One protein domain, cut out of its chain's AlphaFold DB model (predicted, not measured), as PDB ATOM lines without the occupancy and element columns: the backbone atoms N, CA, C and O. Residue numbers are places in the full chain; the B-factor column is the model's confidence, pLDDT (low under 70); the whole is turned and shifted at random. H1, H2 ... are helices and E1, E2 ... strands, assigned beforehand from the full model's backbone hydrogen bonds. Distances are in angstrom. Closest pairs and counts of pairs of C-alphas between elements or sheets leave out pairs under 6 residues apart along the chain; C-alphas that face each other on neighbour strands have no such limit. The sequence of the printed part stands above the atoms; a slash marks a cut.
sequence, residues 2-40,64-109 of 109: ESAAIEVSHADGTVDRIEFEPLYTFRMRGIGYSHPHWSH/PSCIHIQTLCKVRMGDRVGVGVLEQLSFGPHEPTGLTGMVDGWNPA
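What this domain is: This is residues 2 to 40 and 64 to 109 of the 109 residues of the protein "Unannotated protein" of freshwater metagenome (UniProt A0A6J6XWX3). A single strongly twisted sheet of two hairpins, E1 with E2 and E3 with E4, makes the body; its three longer strands, E2, E3 and E4, each bend sharply, and E1 covers only the first part of E2 along one edge. The turn of the first hairpin, residues 10 to 14, lies at one end of the long axis, and the short helix H1 with the loop after it lies at the other; a long stretch with no named element, residues 89 to 109, leads away from the end of E4. The printed part has 85 residues with one named helix and four named strands, in the order E1, E2, H1, E3, E4; the sheet's order is E1, E2, E3, E4, antiparallel throughout. The class is mostly strand, though under half of the residues, 41, are in named elements. The whole is loose, with a radius of gyration of the C-alphas of 15.6 A and spans of 43 by 30 by 28 A.

How they stand to each other: The inner strands E2, residues 15 to 27, and E3, residues 69 to 77, are antiparallel at 145 degrees; N 21 and O 74 are 2.9 A apart and N 70 and O 26 2.8 A, both within hydrogen-bond range. E4, residues 80 to 88, is an edge strand that forms a hairpin with E3, antiparallel at 154 degrees, with N 73 and O 84 within hydrogen-bond range at 2.8 A. On the other side of E2 from E3 is the edge strand E1, residues 4 to 9, which forms a hairpin with E2, antiparallel at 137 degrees. Its C-alphas 4 and 9 face C-alphas 20 and 15 at 5.1 A and 4.5 A, and N 6 and O 18, 2.9 A apart, are within hydrogen-bond range. E1 and E4 are apart. E2 bends by 82 degrees at Tyr 24, E3 by 65 degrees at Lys 74 and E4 by 62 degrees at Val 83. From edge to edge the strands' lines turn by 81 degrees. H1, residues 28 to 31, only grazes the sheet, with its residues 28 to 29; its closest C-alphas to E3 are those of Met 28 and Ile 69, 5.4 A apart. H1 is too short for an O i to N i+4 pair; its one O i to N i+3 pair is within range.

Where its parts are: E2, the longest strand, measures 30.7 A from C-alpha 15 at (22.179, 18.874, -95.664) to C-alpha 27. E3 measures 22.6 A and E4 23.1 A, the latter ending at C-alpha 88 at (14.361, 0.560, -85.424). E1 begins at C-alpha 4 at (12.247, 13.492, -83.934).

The domain as a whole: The C-alphas farthest apart, those of Gly 13 and His 37, are 46.2 A apart. Residues 41 to 63 are not printed, and C-alphas 40 and 64 are 14.4 A apart across that cut, which lies in the link from H1 to E3. The other links, E1 to E2, E2 to H1 and E3 to E4, are tight. The mean pLDDT of the printed part is 90.4; residues 105 to 109 are under 70.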
ATOM      1  N   GLU A   2       7.458  12.926 -78.813       77.12
ATOM      2  CA  GLU A   2       6.490  13.837 -79.454       77.12
ATOM      3  C   GLU A   2       6.912  14.218 -80.881       77.12
ATOM      4  O   GLU A   2       6.065  14.456 -81.733       77.12
ATOM      5  N   SER A   3       8.217  14.218 -81.167       85.75
ATOM      6  CA  SER A   3       8.786  14.354 -82.513       85.75
ATOM      7  C   SER A   3      10.256  13.916 -82.524       85.75
ATOM      8  O   SER A   3      10.874  13.764 -81.466       85.75
ATOM      9  N   ALA A   4      10.814  13.699 -83.715       90.94
ATOM     10  CA  ALA A   4      12.247  13.492 -83.934       90.94
ATOM     11  C   ALA A   4      12.705  14.211 -85.205       90.94
ATOM     12  O   ALA A   4      11.890  14.508 -86.078       90.94
ATOM     13  N   ALA A   5      14.009  14.456 -85.335       94.25
ATOM     14  CA  ALA A   5      14.591  14.933 -86.580       94.25
ATOM     15  C   ALA A   5      15.918  14.237 -86.880       94.25
ATOM     16  O   ALA A   5      16.678  13.928 -85.963       94.25
ATOM     17  N   ILE A   6      16.180  14.014 -88.165       93.62
ATOM     18  CA  ILE A   6      17.434  13.461 -88.678       93.62
ATOM     19  C   ILE A   6      18.003  14.451 -89.687       93.62
ATOM     20  O   ILE A   6      17.272  14.976 -90.529       93.62
ATOM     21  N   GLU A   7      19.305  14.696 -89.599       96.81
ATOM     22  CA  GLU A   7      20.054  15.449 -90.600       96.81
ATOM     23  C   GLU A   7      20.798  14.471 -91.507       96.81
ATOM     24  O   GLU A   7      21.501  13.576 -91.036       96.81
ATOM     25  N   VAL A   8      20.601  14.625 -92.812       94.88
ATOM     26  CA  VAL A   8      21.222  13.804 -93.846       94.88
ATOM     27  C   VAL A   8      22.197  14.681 -94.611       94.88
ATOM     28  O   VAL A   8      21.789  15.540 -95.392       94.88
ATOM     29  N   SER A   9      23.487  14.466 -94.372       97.25
ATOM     30  CA  SER A   9      24.557  15.126 -95.118       97.25
ATOM     31  C   SER A   9      24.819  14.388 -96.427       97.25
ATOM     32  O   SER A   9      25.095  13.186 -96.425       97.25
ATOM     33  N   HIS A  10      24.774  15.113 -97.538       95.81
ATOM     34  CA  HIS A  10      25.027  14.588 -98.878       95.81
ATOM     35  C   HIS A  10      26.473  14.837 -99.316       95.81
ATOM     36  O   HIS A  10      27.177  15.699 -98.790       95.81
ATOM     37  N   ALA A  11      26.930  14.084-100.320       97.19
ATOM     38  CA  ALA A  11      28.301  14.182-100.829       97.19
ATOM     39  C   ALA A  11      28.629  15.541-101.481       97.19
ATOM     40  O   ALA A  11      29.795  15.917-101.554       97.19
ATOM     41  N   ASP A  12      27.617  16.277-101.942       96.81
ATOM     42  CA  ASP A  12      27.757  17.623-102.512       96.81
ATOM     43  C   ASP A  12      27.811  18.736-101.447       96.81
ATOM     44  O   ASP A  12      27.911  19.916-101.784       96.81
ATOM     45  N   GLY A  13      27.773  18.367-100.162       96.50
ATOM     46  CA  GLY A  13      27.815  19.287 -99.030       96.50
ATOM     47  C   GLY A  13      26.454  19.860 -98.636       96.50
ATOM     48  O   GLY A  13      26.387  20.627 -97.674       96.50
ATOM     49  N   THR A  14      25.371  19.503 -99.330       96.31
ATOM     50  CA  THR A  14      24.018  19.852 -98.885       96.31
ATOM     51  C   THR A  14      23.611  19.012 -97.673       96.31
ATOM     52  O   THR A  14      24.088  17.893 -97.474       96.31
ATOM     53  N   VAL A  15      22.732  19.565 -96.834       97.25
ATOM     54  CA  VAL A  15      22.179  18.874 -95.664       97.25
ATOM     55  C   VAL A  15      20.664  18.990 -95.707       97.25
ATOM     56  O   VAL A  15      20.126  20.097 -95.667       97.25
ATOM     57  N   ASP A  16      19.983  17.850 -95.767       96.19
ATOM     58  CA  ASP A  16      18.535  17.784 -95.603       96.19
ATOM     59  C   ASP A  16      18.192  17.534 -94.134       96.19
ATOM     60  O   ASP A  16      18.719  16.617 -93.503       96.19
ATOM     61  N   ARG A  17      17.252  18.314 -93.597       96.81
ATOM     62  CA  ARG A  17      16.627  18.038 -92.302       96.81
ATOM     63  C   ARG A  17      15.279  17.367 -92.525       96.81
ATOM     64  O   ARG A  17      14.411  17.917 -93.206       96.81
ATOM     65  N   ILE A  18      15.107  16.200 -91.920       95.69
ATOM     66  CA  ILE A  18      13.889  15.399 -91.996       95.69
ATOM     67  C   ILE A  18      13.247  15.360 -90.613       95.69
ATOM     68  O   ILE A  18      13.870  14.906 -89.657       95.69
ATOM     69  N   GLU A  19      12.008  15.826 -90.507       95.88
ATOM     70  CA  GLU A  19      11.238  15.883 -89.263       95.88
ATOM     71  C   GLU A  19      10.159  14.802 -89.251       95.88
ATOM     72  O   GLU A  19       9.454  14.612 -90.244       95.88
ATOM     73  N   PHE A  20      10.023  14.111 -88.123       95.81
ATOM     74  CA  PHE A  20       9.152  12.955 -87.939       95.81
ATOM     75  C   PHE A  20       8.124  13.228 -86.838       95.81
ATOM     76  O   PHE A  20       8.481  13.509 -85.692       95.81
ATOM     77  N   GLU A  21       6.851  13.072 -87.184       96.50
ATOM     78  CA  GLU A  21       5.713  13.029 -86.267       96.50
ATOM     79  C   GLU A  21       5.232  11.567 -86.175       96.50
ATOM     80  O   GLU A  21       4.713  11.039 -87.166       96.50
ATOM     81  N   PRO A  22       5.440  10.873 -85.039       95.56
ATOM     82  CA  PRO A  22       5.084   9.465 -84.904       95.56
ATOM     83  C   PRO A  22       3.564   9.279 -84.802       95.56
ATOM     84  O   PRO A  22       2.892   9.970 -84.042       95.56
ATOM     85  N   LEU A  23       3.031   8.307 -85.542       95.31
ATOM     86  CA  LEU A  23       1.604   7.974 -85.584       95.31
ATOM     87  C   LEU A  23       1.317   6.648 -84.873       95.31
ATOM     88  O   LEU A  23       0.481   6.593 -83.974       95.31
ATOM     89  N   TYR A  24       2.017   5.576 -85.262       94.38
ATOM     90  CA  TYR A  24       1.786   4.223 -84.744       94.38
ATOM     91  C   TYR A  24       3.076   3.406 -84.695       94.38
ATOM     92  O   TYR A  24       3.963   3.586 -85.524       94.38
ATOM     93  N   THR A  25       3.147   2.445 -83.774       92.50
ATOM     94  CA  THR A  25       4.223   1.447 -83.728       92.50
ATOM     95  C   THR A  25       3.754   0.139 -84.347       92.50
ATOM     96  O   THR A  25       2.824  -0.499 -83.849       92.50
ATOM     97  N   PHE A  26       4.439  -0.289 -85.398       93.00
ATOM     98  CA  PHE A  26       4.306  -1.601 -86.004       93.00
ATOM     99  C   PHE A  26       5.410  -2.527 -85.478       93.00
ATOM    100  O   PHE A  26       6.587  -2.174 -85.491       93.00
ATOM    101  N   ARG A  27       5.037  -3.709 -84.979       92.06
ATOM    102  CA  ARG A  27       5.985  -4.701 -84.447       92.06
ATOM    103  C   ARG A  27       6.262  -5.756 -85.507       92.06
ATOM    104  O   ARG A  27       5.342  -6.452 -85.936       92.06
ATOM    105  N   MET A  28       7.528  -5.908 -85.881       95.38
ATOM    106  CA  MET A  28       7.930  -6.724 -87.029       95.38
ATOM    107  C   MET A  28       7.747  -8.233 -86.789       95.38
ATOM    108  O   MET A  28       7.620  -8.993 -87.751       95.38
ATOM    109  N   ARG A  29       7.603  -8.659 -85.522       93.12
ATOM    110  CA  ARG A  29       7.225 -10.030 -85.124       93.12
ATOM    111  C   ARG A  29       6.002 -10.555 -85.872       93.12
ATOM    112  O   ARG A  29       5.978 -11.717 -86.260       93.12
ATOM    113  N   GLY A  30       5.002  -9.697 -86.103       91.56
ATOM    114  CA  GLY A  30       3.749 -10.078 -86.765       91.56
ATOM    115  C   GLY A  30       3.906 -10.468 -88.239       91.56
ATOM    116  O   GLY A  30       3.018 -11.105 -88.793       91.56
ATOM    117  N   ILE A  31       5.032 -10.112 -88.862       94.12
ATOM    118  CA  ILE A  31       5.404 -10.523 -90.226       94.12
ATOM    119  C   ILE A  31       6.679 -11.383 -90.240       94.12
ATOM    120  O   ILE A  31       7.322 -11.543 -91.280       94.12
ATOM    121  N   GLY A  32       7.035 -11.938 -89.079       94.62
ATOM    122  CA  GLY A  32       8.015 -13.006 -88.932       94.62
ATOM    123  C   GLY A  32       9.435 -12.597 -88.553       94.62
ATOM    124  O   GLY A  32      10.270 -13.469 -88.323       94.62
ATOM    125  N   TYR A  33       9.758 -11.305 -88.449       95.00
ATOM    126  CA  TYR A  33      11.112 -10.918 -88.038       95.00
ATOM    127  C   TYR A  33      11.372 -11.335 -86.590       95.00
ATOM    128  O   TYR A  33      10.607 -10.991 -85.690       95.00
ATOM    129  N   SER A  34      12.443 -12.108 -86.392       92.00
ATOM    130  CA  SER A  34      12.824 -12.715 -85.110       92.00
ATOM    131  C   SER A  34      11.765 -13.647 -84.494       92.00
ATOM    132  O   SER A  34      11.876 -14.017 -83.325       92.00
ATOM    133  N   HIS A  35      10.746 -14.057 -85.258       94.38
ATOM    134  CA  HIS A  35       9.734 -14.990 -84.778       94.38
ATOM    135  C   HIS A  35      10.314 -16.422 -84.724       94.38
ATOM    136  O   HIS A  35      10.886 -16.877 -85.714       94.38
ATOM    137  N   PRO A  36      10.153 -17.178 -83.616       91.94
ATOM    138  CA  PRO A  36      10.822 -18.474 -83.430       91.94
ATOM    139  C   PRO A  36      10.346 -19.579 -84.386       91.94
ATOM    140  O   PRO A  36      11.128 -20.455 -84.740       91.94
ATOM    141  N   HIS A  37       9.071 -19.546 -84.786       94.62
ATOM    142  CA  HIS A  37       8.474 -20.508 -85.726       94.62
ATOM    143  C   HIS A  37       8.236 -19.907 -87.120       94.62
ATOM    144  O   HIS A  37       8.886 -20.303 -88.078       94.62
ATOM    145  N   TRP A  38       7.362 -18.900 -87.218       95.25
ATOM    146  CA  TRP A  38       7.026 -18.130 -88.426       95.25
ATOM    147  C   TRP A  38       8.107 -17.125 -88.853       95.25
ATOM    148  O   TRP A  38       7.818 -15.942 -89.012       95.25
ATOM    149  N   SER A  39       9.359 -17.563 -88.977       94.81
ATOM    150  CA  SER A  39      10.462 -16.673 -89.353       94.81
ATOM    151  C   SER A  39      10.215 -16.008 -90.716       94.81
ATOM    152  O   SER A  39       9.631 -16.589 -91.633       94.81
ATOM    153  N   HIS A  40      10.650 -14.761 -90.879       95.56
ATOM    154  CA  HIS A  40      10.433 -14.031 -92.122       95.56
ATOM    155  C   HIS A  40      11.076 -14.769 -93.309       95.56
ATOM    156  O   HIS A  40      12.289 -14.971 -93.354       95.56
ATOM    157  N   PRO A  64      13.488 -10.584 -77.443       86.12
ATOM    158  CA  PRO A  64      14.257 -10.457 -78.684       86.12
ATOM    159  C   PRO A  64      13.422 -10.587 -79.966       86.12
ATOM    160  O   PRO A  64      13.787 -10.044 -81.008       86.12
ATOM    161  N   SER A  65      12.290 -11.290 -79.900       89.19
ATOM    162  CA  SER A  65      11.332 -11.386 -81.000       89.19
ATOM    163  C   SER A  65      10.476 -10.127 -81.177       89.19
ATOM    164  O   SER A  65       9.842  -9.972 -82.213       89.19
ATOM    165  N   CYS A  66      10.462  -9.208 -80.206       89.62
ATOM    166  CA  CYS A  66       9.623  -8.005 -80.174       89.62
ATOM    167  C   CYS A  66      10.386  -6.677 -80.320       89.62
ATOM    168  O   CYS A  66       9.737  -5.651 -80.532       89.62
ATOM    169  N   ILE A  67      11.721  -6.671 -80.217       88.75
ATOM    170  CA  ILE A  67      12.532  -5.436 -80.258       88.75
ATOM    171  C   ILE A  67      12.655  -4.807 -81.655       88.75
ATOM    172  O   ILE A  67      12.992  -3.631 -81.767       88.75
ATOM    173  N   HIS A  68      12.375  -5.563 -82.723       92.81
ATOM    174  CA  HIS A  68      12.348  -5.032 -84.088       92.81
ATOM    175  C   HIS A  68      11.007  -4.356 -84.362       92.81
ATOM    176  O   HIS A  68       9.959  -5.010 -84.435       92.81
ATOM    177  N   ILE A  69      11.041  -3.034 -84.516       93.44
ATOM    178  CA  ILE A  69       9.848  -2.221 -84.738       93.44
ATOM    179  C   ILE A  69      10.025  -1.281 -85.928       93.44
ATOM    180  O   ILE A  69      11.132  -0.914 -86.316       93.44
ATOM    181  N   GLN A  70       8.897  -0.847 -86.472       95.38
ATOM    182  CA  GLN A  70       8.803   0.275 -87.388       95.38
ATOM    183  C   GLN A  70       7.810   1.277 -86.811       95.38
ATOM    184  O   GLN A  70       6.665   0.934 -86.515       95.38
ATOM    185  N   THR A  71       8.226   2.526 -86.650       94.94
ATOM    186  CA  THR A  71       7.308   3.602 -86.280       94.94
ATOM    187  C   THR A  71       6.794   4.259 -87.552       94.94
ATOM    188  O   THR A  71       7.573   4.828 -88.312       94.94
ATOM    189  N   LEU A  72       5.487   4.169 -87.806       95.88
ATOM    190  CA  LEU A  72       4.846   4.918 -88.881       95.88
ATOM    191  C   LEU A  72       4.840   6.393 -88.500       95.88
ATOM    192  O   LEU A  72       4.312   6.756 -87.450       95.88
ATOM    193  N   CYS A  73       5.382   7.233 -89.368       96.69
ATOM    194  CA  CYS A  73       5.526   8.658 -89.146       96.69
ATOM    195  C   CYS A  73       4.906   9.443 -90.299       96.69
ATOM    196  O   CYS A  73       5.032   9.075 -91.471       96.69
ATOM    197  N   LYS A  74       4.313  10.589 -89.978       97.12
ATOM    198  CA  LYS A  74       4.210  11.684 -90.938       97.12
ATOM    199  C   LYS A  74       5.561  12.396 -90.968       97.12
ATOM    200  O   LYS A  74       6.165  12.623 -89.923       97.12
ATOM    201  N   VAL A  75       6.052  12.703 -92.162       96.75
ATOM    202  CA  VAL A  75       7.430  13.158 -92.367       96.75
ATOM    203  C   VAL A  75       7.444  14.445 -93.180       96.75
ATOM    204  O   VAL A  75       6.674  14.590 -94.134       96.75
ATOM    205  N   ARG A  76       8.326  15.378 -92.819       96.69
ATOM    206  CA  ARG A  76       8.561  16.629 -93.546       96.69
ATOM    207  C   ARG A  76      10.038  16.793 -93.877       96.69
ATOM    208  O   ARG A  76      10.883  16.599 -93.015       96.69
ATOM    209  N   MET A  77      10.328  17.203 -95.109       95.88
ATOM    210  CA  MET A  77      11.669  17.570 -95.568       95.88
ATOM    211  C   MET A  77      11.558  18.822 -96.444       95.88
ATOM    212  O   MET A  77      11.230  18.744 -97.631       95.88
ATOM    213  N   GLY A  78      11.769  19.988 -95.830       93.81
ATOM    214  CA  GLY A  78      11.468  21.280 -96.447       93.81
ATOM    215  C   GLY A  78       9.968  21.443 -96.731       93.81
ATOM    216  O   GLY A  78       9.125  21.312 -95.837       93.81
ATOM    217  N   ASP A  79       9.630  21.716 -97.988       96.06
ATOM    218  CA  ASP A  79       8.254  21.832 -98.484       96.06
ATOM    219  C   ASP A  79       7.589  20.473 -98.775       96.06
ATOM    220  O   ASP A  79       6.362  20.386 -98.854       96.06
ATOM    221  N   ARG A  80       8.375  19.393 -98.865       96.94
ATOM    222  CA  ARG A  80       7.883  18.032 -99.117       96.94
ATOM    223  C   ARG A  80       7.298  17.420 -97.848       96.94
ATOM    224  O   ARG A  80       7.920  17.444 -96.784       96.94
ATOM    225  N   VAL A  81       6.116  16.821 -97.977       97.62
ATOM    226  CA  VAL A  81       5.411  16.113 -96.898       97.62
ATOM    227  C   VAL A  81       5.014  14.729 -97.381       97.62
ATOM    228  O   VAL A  81       4.514  14.580 -98.494       97.62
ATOM    229  N   GLY A  82       5.203  13.727 -96.530       97.25
ATOM    230  CA  GLY A  82       4.831  12.354 -96.828       97.25
ATOM    231  C   GLY A  82       4.542  11.535 -95.580       97.25
ATOM    232  O   GLY A  82       4.505  12.048 -94.460       97.25
ATOM    233  N   VAL A  83       4.335  10.243 -95.798       96.62
ATOM    234  CA  VAL A  83       4.225   9.229 -94.751       96.62
ATOM    235  C   VAL A  83       5.319   8.204 -95.008       96.62
ATOM    236  O   VAL A  83       5.528   7.798 -96.150       96.62
ATOM    237  N   GLY A  84       6.027   7.809 -93.958       91.31
ATOM    238  CA  GLY A  84       7.112   6.839 -94.029       91.31
ATOM    239  C   GLY A  84       7.244   6.076 -92.722       91.31
ATOM    240  O   GLY A  84       6.567   6.387 -91.745       91.31
ATOM    241  N   VAL A  85       8.112   5.070 -92.702       93.56
ATOM    242  CA  VAL A  85       8.432   4.323 -91.483       93.56
ATOM    243  C   VAL A  85       9.851   4.639 -91.036       93.56
ATOM    244  O   VAL A  85      10.768   4.683 -91.854       93.56
ATOM    245  N   LEU A  86      10.031   4.855 -89.735       93.31
ATOM    246  CA  LEU A  86      11.336   4.809 -89.091       93.31
ATOM    247  C   LEU A  86      11.543   3.387 -88.568       93.31
ATOM    248  O   LEU A  86      10.896   2.980 -87.604       93.31
ATOM    249  N   GLU A  87      12.408   2.626 -89.231       94.25
ATOM    250  CA  GLU A  87      12.768   1.277 -88.803       94.25
ATOM    251  C   GLU A  87      13.814   1.313 -87.694       94.25
ATOM    252  O   GLU A  87      14.800   2.046 -87.769       94.25
ATOM    253  N   GLN A  88      13.570   0.537 -86.642       90.81
ATOM    254  CA  GLN A  88      14.361   0.560 -85.424       90.81
ATOM    255  C   GLN A  88      14.661  -0.872 -85.004       90.81
ATOM    256  O   GLN A  88      13.768  -1.673 -84.713       90.81
ATOM    257  N   LEU A  89      15.951  -1.169 -84.966       90.50
ATOM    258  CA  LEU A  89      16.488  -2.407 -84.448       90.50
ATOM    259  C   LEU A  89      17.860  -2.096 -83.858       90.50
ATOM    260  O   LEU A  89      18.818  -1.831 -84.583       90.50
ATOM    261  N   SER A  90      17.923  -2.051 -82.534       86.94
ATOM    262  CA  SER A  90      19.118  -1.647 -81.798       86.94
ATOM    263  C   SER A  90      19.684  -2.842 -81.049       86.94
ATOM    264  O   SER A  90      18.951  -3.529 -80.342       86.94
ATOM    265  N   PHE A  91      20.988  -3.066 -81.196       85.81
ATOM    266  CA  PHE A  91      21.715  -4.134 -80.522       85.81
ATOM    267  C   PHE A  91      23.022  -3.606 -79.948       85.81
ATOM    268  O   PHE A  91      23.706  -2.803 -80.586       85.81
ATOM    269  N   GLY A  92      23.409  -4.162 -78.807       88.12
ATOM    270  CA  GLY A  92      24.712  -3.919 -78.211       88.12
ATOM    271  C   GLY A  92      24.775  -2.638 -77.379       88.12
ATOM    272  O   GLY A  92      23.827  -1.848 -77.335       88.12
ATOM    273  N   PRO A  93      25.916  -2.434 -76.700       90.25
ATOM    274  CA  PRO A  93      26.092  -1.305 -75.811       90.25
ATOM    275  C   PRO A  93      26.138   0.015 -76.586       90.25
ATOM    276  O   PRO A  93      26.865   0.152 -77.571       90.25
ATOM    277  N   HIS A  94      25.398   1.007 -76.100       89.31
ATOM    278  CA  HIS A  94      25.388   2.362 -76.637       89.31
ATOM    279  C   HIS A  94      25.184   3.354 -75.490       89.31
ATOM    280  O   HIS A  94      24.071   3.531 -74.991       89.31
ATOM    281  N   GLU A  95      26.287   3.978 -75.069       89.31
ATOM    282  CA  GLU A  95      26.345   4.866 -73.901       89.31
ATOM    283  C   GLU A  95      25.317   6.011 -73.957       89.31
ATOM    284  O   GLU A  95      24.571   6.143 -72.985       89.31
ATOM    285  N   PRO A  96      25.115   6.724 -75.088       87.81
ATOM    286  CA  PRO A  96      24.144   7.819 -75.141       87.81
ATOM    287  C   PRO A  96      22.689   7.397 -74.904       87.81
ATOM    288  O   PRO A  96      21.866   8.214 -74.500       87.81
ATOM    289  N   THR A  97      22.346   6.136 -75.186       81.88
ATOM    290  CA  THR A  97      20.995   5.596 -74.961       81.88
ATOM    291  C   THR A  97      20.921   4.685 -73.740       81.88
ATOM    292  O   THR A  97      19.855   4.136 -73.483       81.88
ATOM    293  N   GLY A  98      22.022   4.475 -73.013       83.25
ATOM    294  CA  GLY A  98      22.073   3.579 -71.857       83.25
ATOM    295  C   GLY A  98      21.877   2.092 -72.179       83.25
ATOM    296  O   GLY A  98      21.595   1.318 -71.271       83.25
ATOM    297  N   LEU A  99      22.015   1.676 -73.443       86.00
ATOM    298  CA  LEU A  99      21.974   0.251 -73.797       86.00
ATOM    299  C   LEU A  99      23.279  -0.402 -73.334       86.00
ATOM    300  O   LEU A  99      24.355   0.162 -73.545       86.00
ATOM    301  N   THR A 100      23.203  -1.579 -72.717       86.50
ATOM    302  CA  THR A 100      24.354  -2.271 -72.108       86.50
ATOM    303  C   THR A 100      24.567  -3.692 -72.628       86.50
ATOM    304  O   THR A 100      25.673  -4.223 -72.535       86.50
ATOM    305  N   GLY A 101      23.532  -4.310 -73.190       81.69
ATOM    306  CA  GLY A 101      23.520  -5.691 -73.646       81.69
ATOM    307  C   GLY A 101      23.068  -5.828 -75.095       81.69
ATOM    308  O   GLY A 101      22.966  -4.869 -75.852       81.69
ATOM    309  N   MET A 102      22.828  -7.071 -75.516       82.06
ATOM    310  CA  MET A 102      22.397  -7.347 -76.889       82.06
ATOM    311  C   MET A 102      20.917  -7.028 -77.116       82.06
ATOM    312  O   MET A 102      20.567  -6.602 -78.206       82.06
ATOM    313  N   VAL A 103      20.058  -7.257 -76.121       78.81
ATOM    314  CA  VAL A 103      18.585  -7.213 -76.245       78.81
ATOM    315  C   VAL A 103      17.912  -6.599 -75.012       78.81
ATOM    316  O   VAL A 103      16.712  -6.737 -74.820       78.81
ATOM    317  N   ASP A 104      18.687  -5.949 -74.145       77.00
ATOM    318  CA  ASP A 104      18.204  -5.337 -72.904       77.00
ATOM    319  C   ASP A 104      17.235  -4.175 -73.158       77.00
ATOM    320  O   ASP A 104      16.395  -3.890 -72.309       77.00
ATOM    321  N   GLY A 105      17.278  -3.563 -74.345       67.50
ATOM    322  CA  GLY A 105      16.365  -2.489 -74.726       67.50
ATOM    323  C   GLY A 105      16.509  -1.251 -73.832       67.50
ATOM    324  O   GLY A 105      17.268  -1.224 -72.866       67.50
ATOM    325  N   TRP A 106      15.794  -0.177 -74.161       63.06
ATOM    326  CA  TRP A 106      15.845   1.044 -73.354       63.06
ATOM    327  C   TRP A 106      15.009   0.890 -72.074       63.06
ATOM    328  O   TRP A 106      13.823   0.562 -72.153       63.06
ATOM    329  N   ASN A 107      15.608   1.162 -70.911       61.16
ATOM    330  CA  ASN A 107      14.937   1.184 -69.612       61.16
ATOM    331  C   ASN A 107      15.059   2.593 -68.989       61.16
ATOM    332  O   ASN A 107      16.182   3.039 -68.771       61.16
ATOM    333  N   PRO A 108      13.948   3.302 -68.706       53.72
ATOM    334  CA  PRO A 108      13.983   4.613 -68.047       53.72
ATOM    335  C   PRO A 108      14.326   4.581 -66.550       53.72
ATOM    336  O   PRO A 108      14.341   5.650 -65.939       53.72
ATOM    337  N   ALA A 109      14.496   3.395 -65.952       51.31
ATOM    338  CA  ALA A 109      14.816   3.232 -64.533       51.31
ATOM    339  C   ALA A 109      16.230   3.708 -64.172       51.31
ATOM    340  O   ALA A 109      17.172   3.412 -64.938       51.31
TER     341      ALA A 109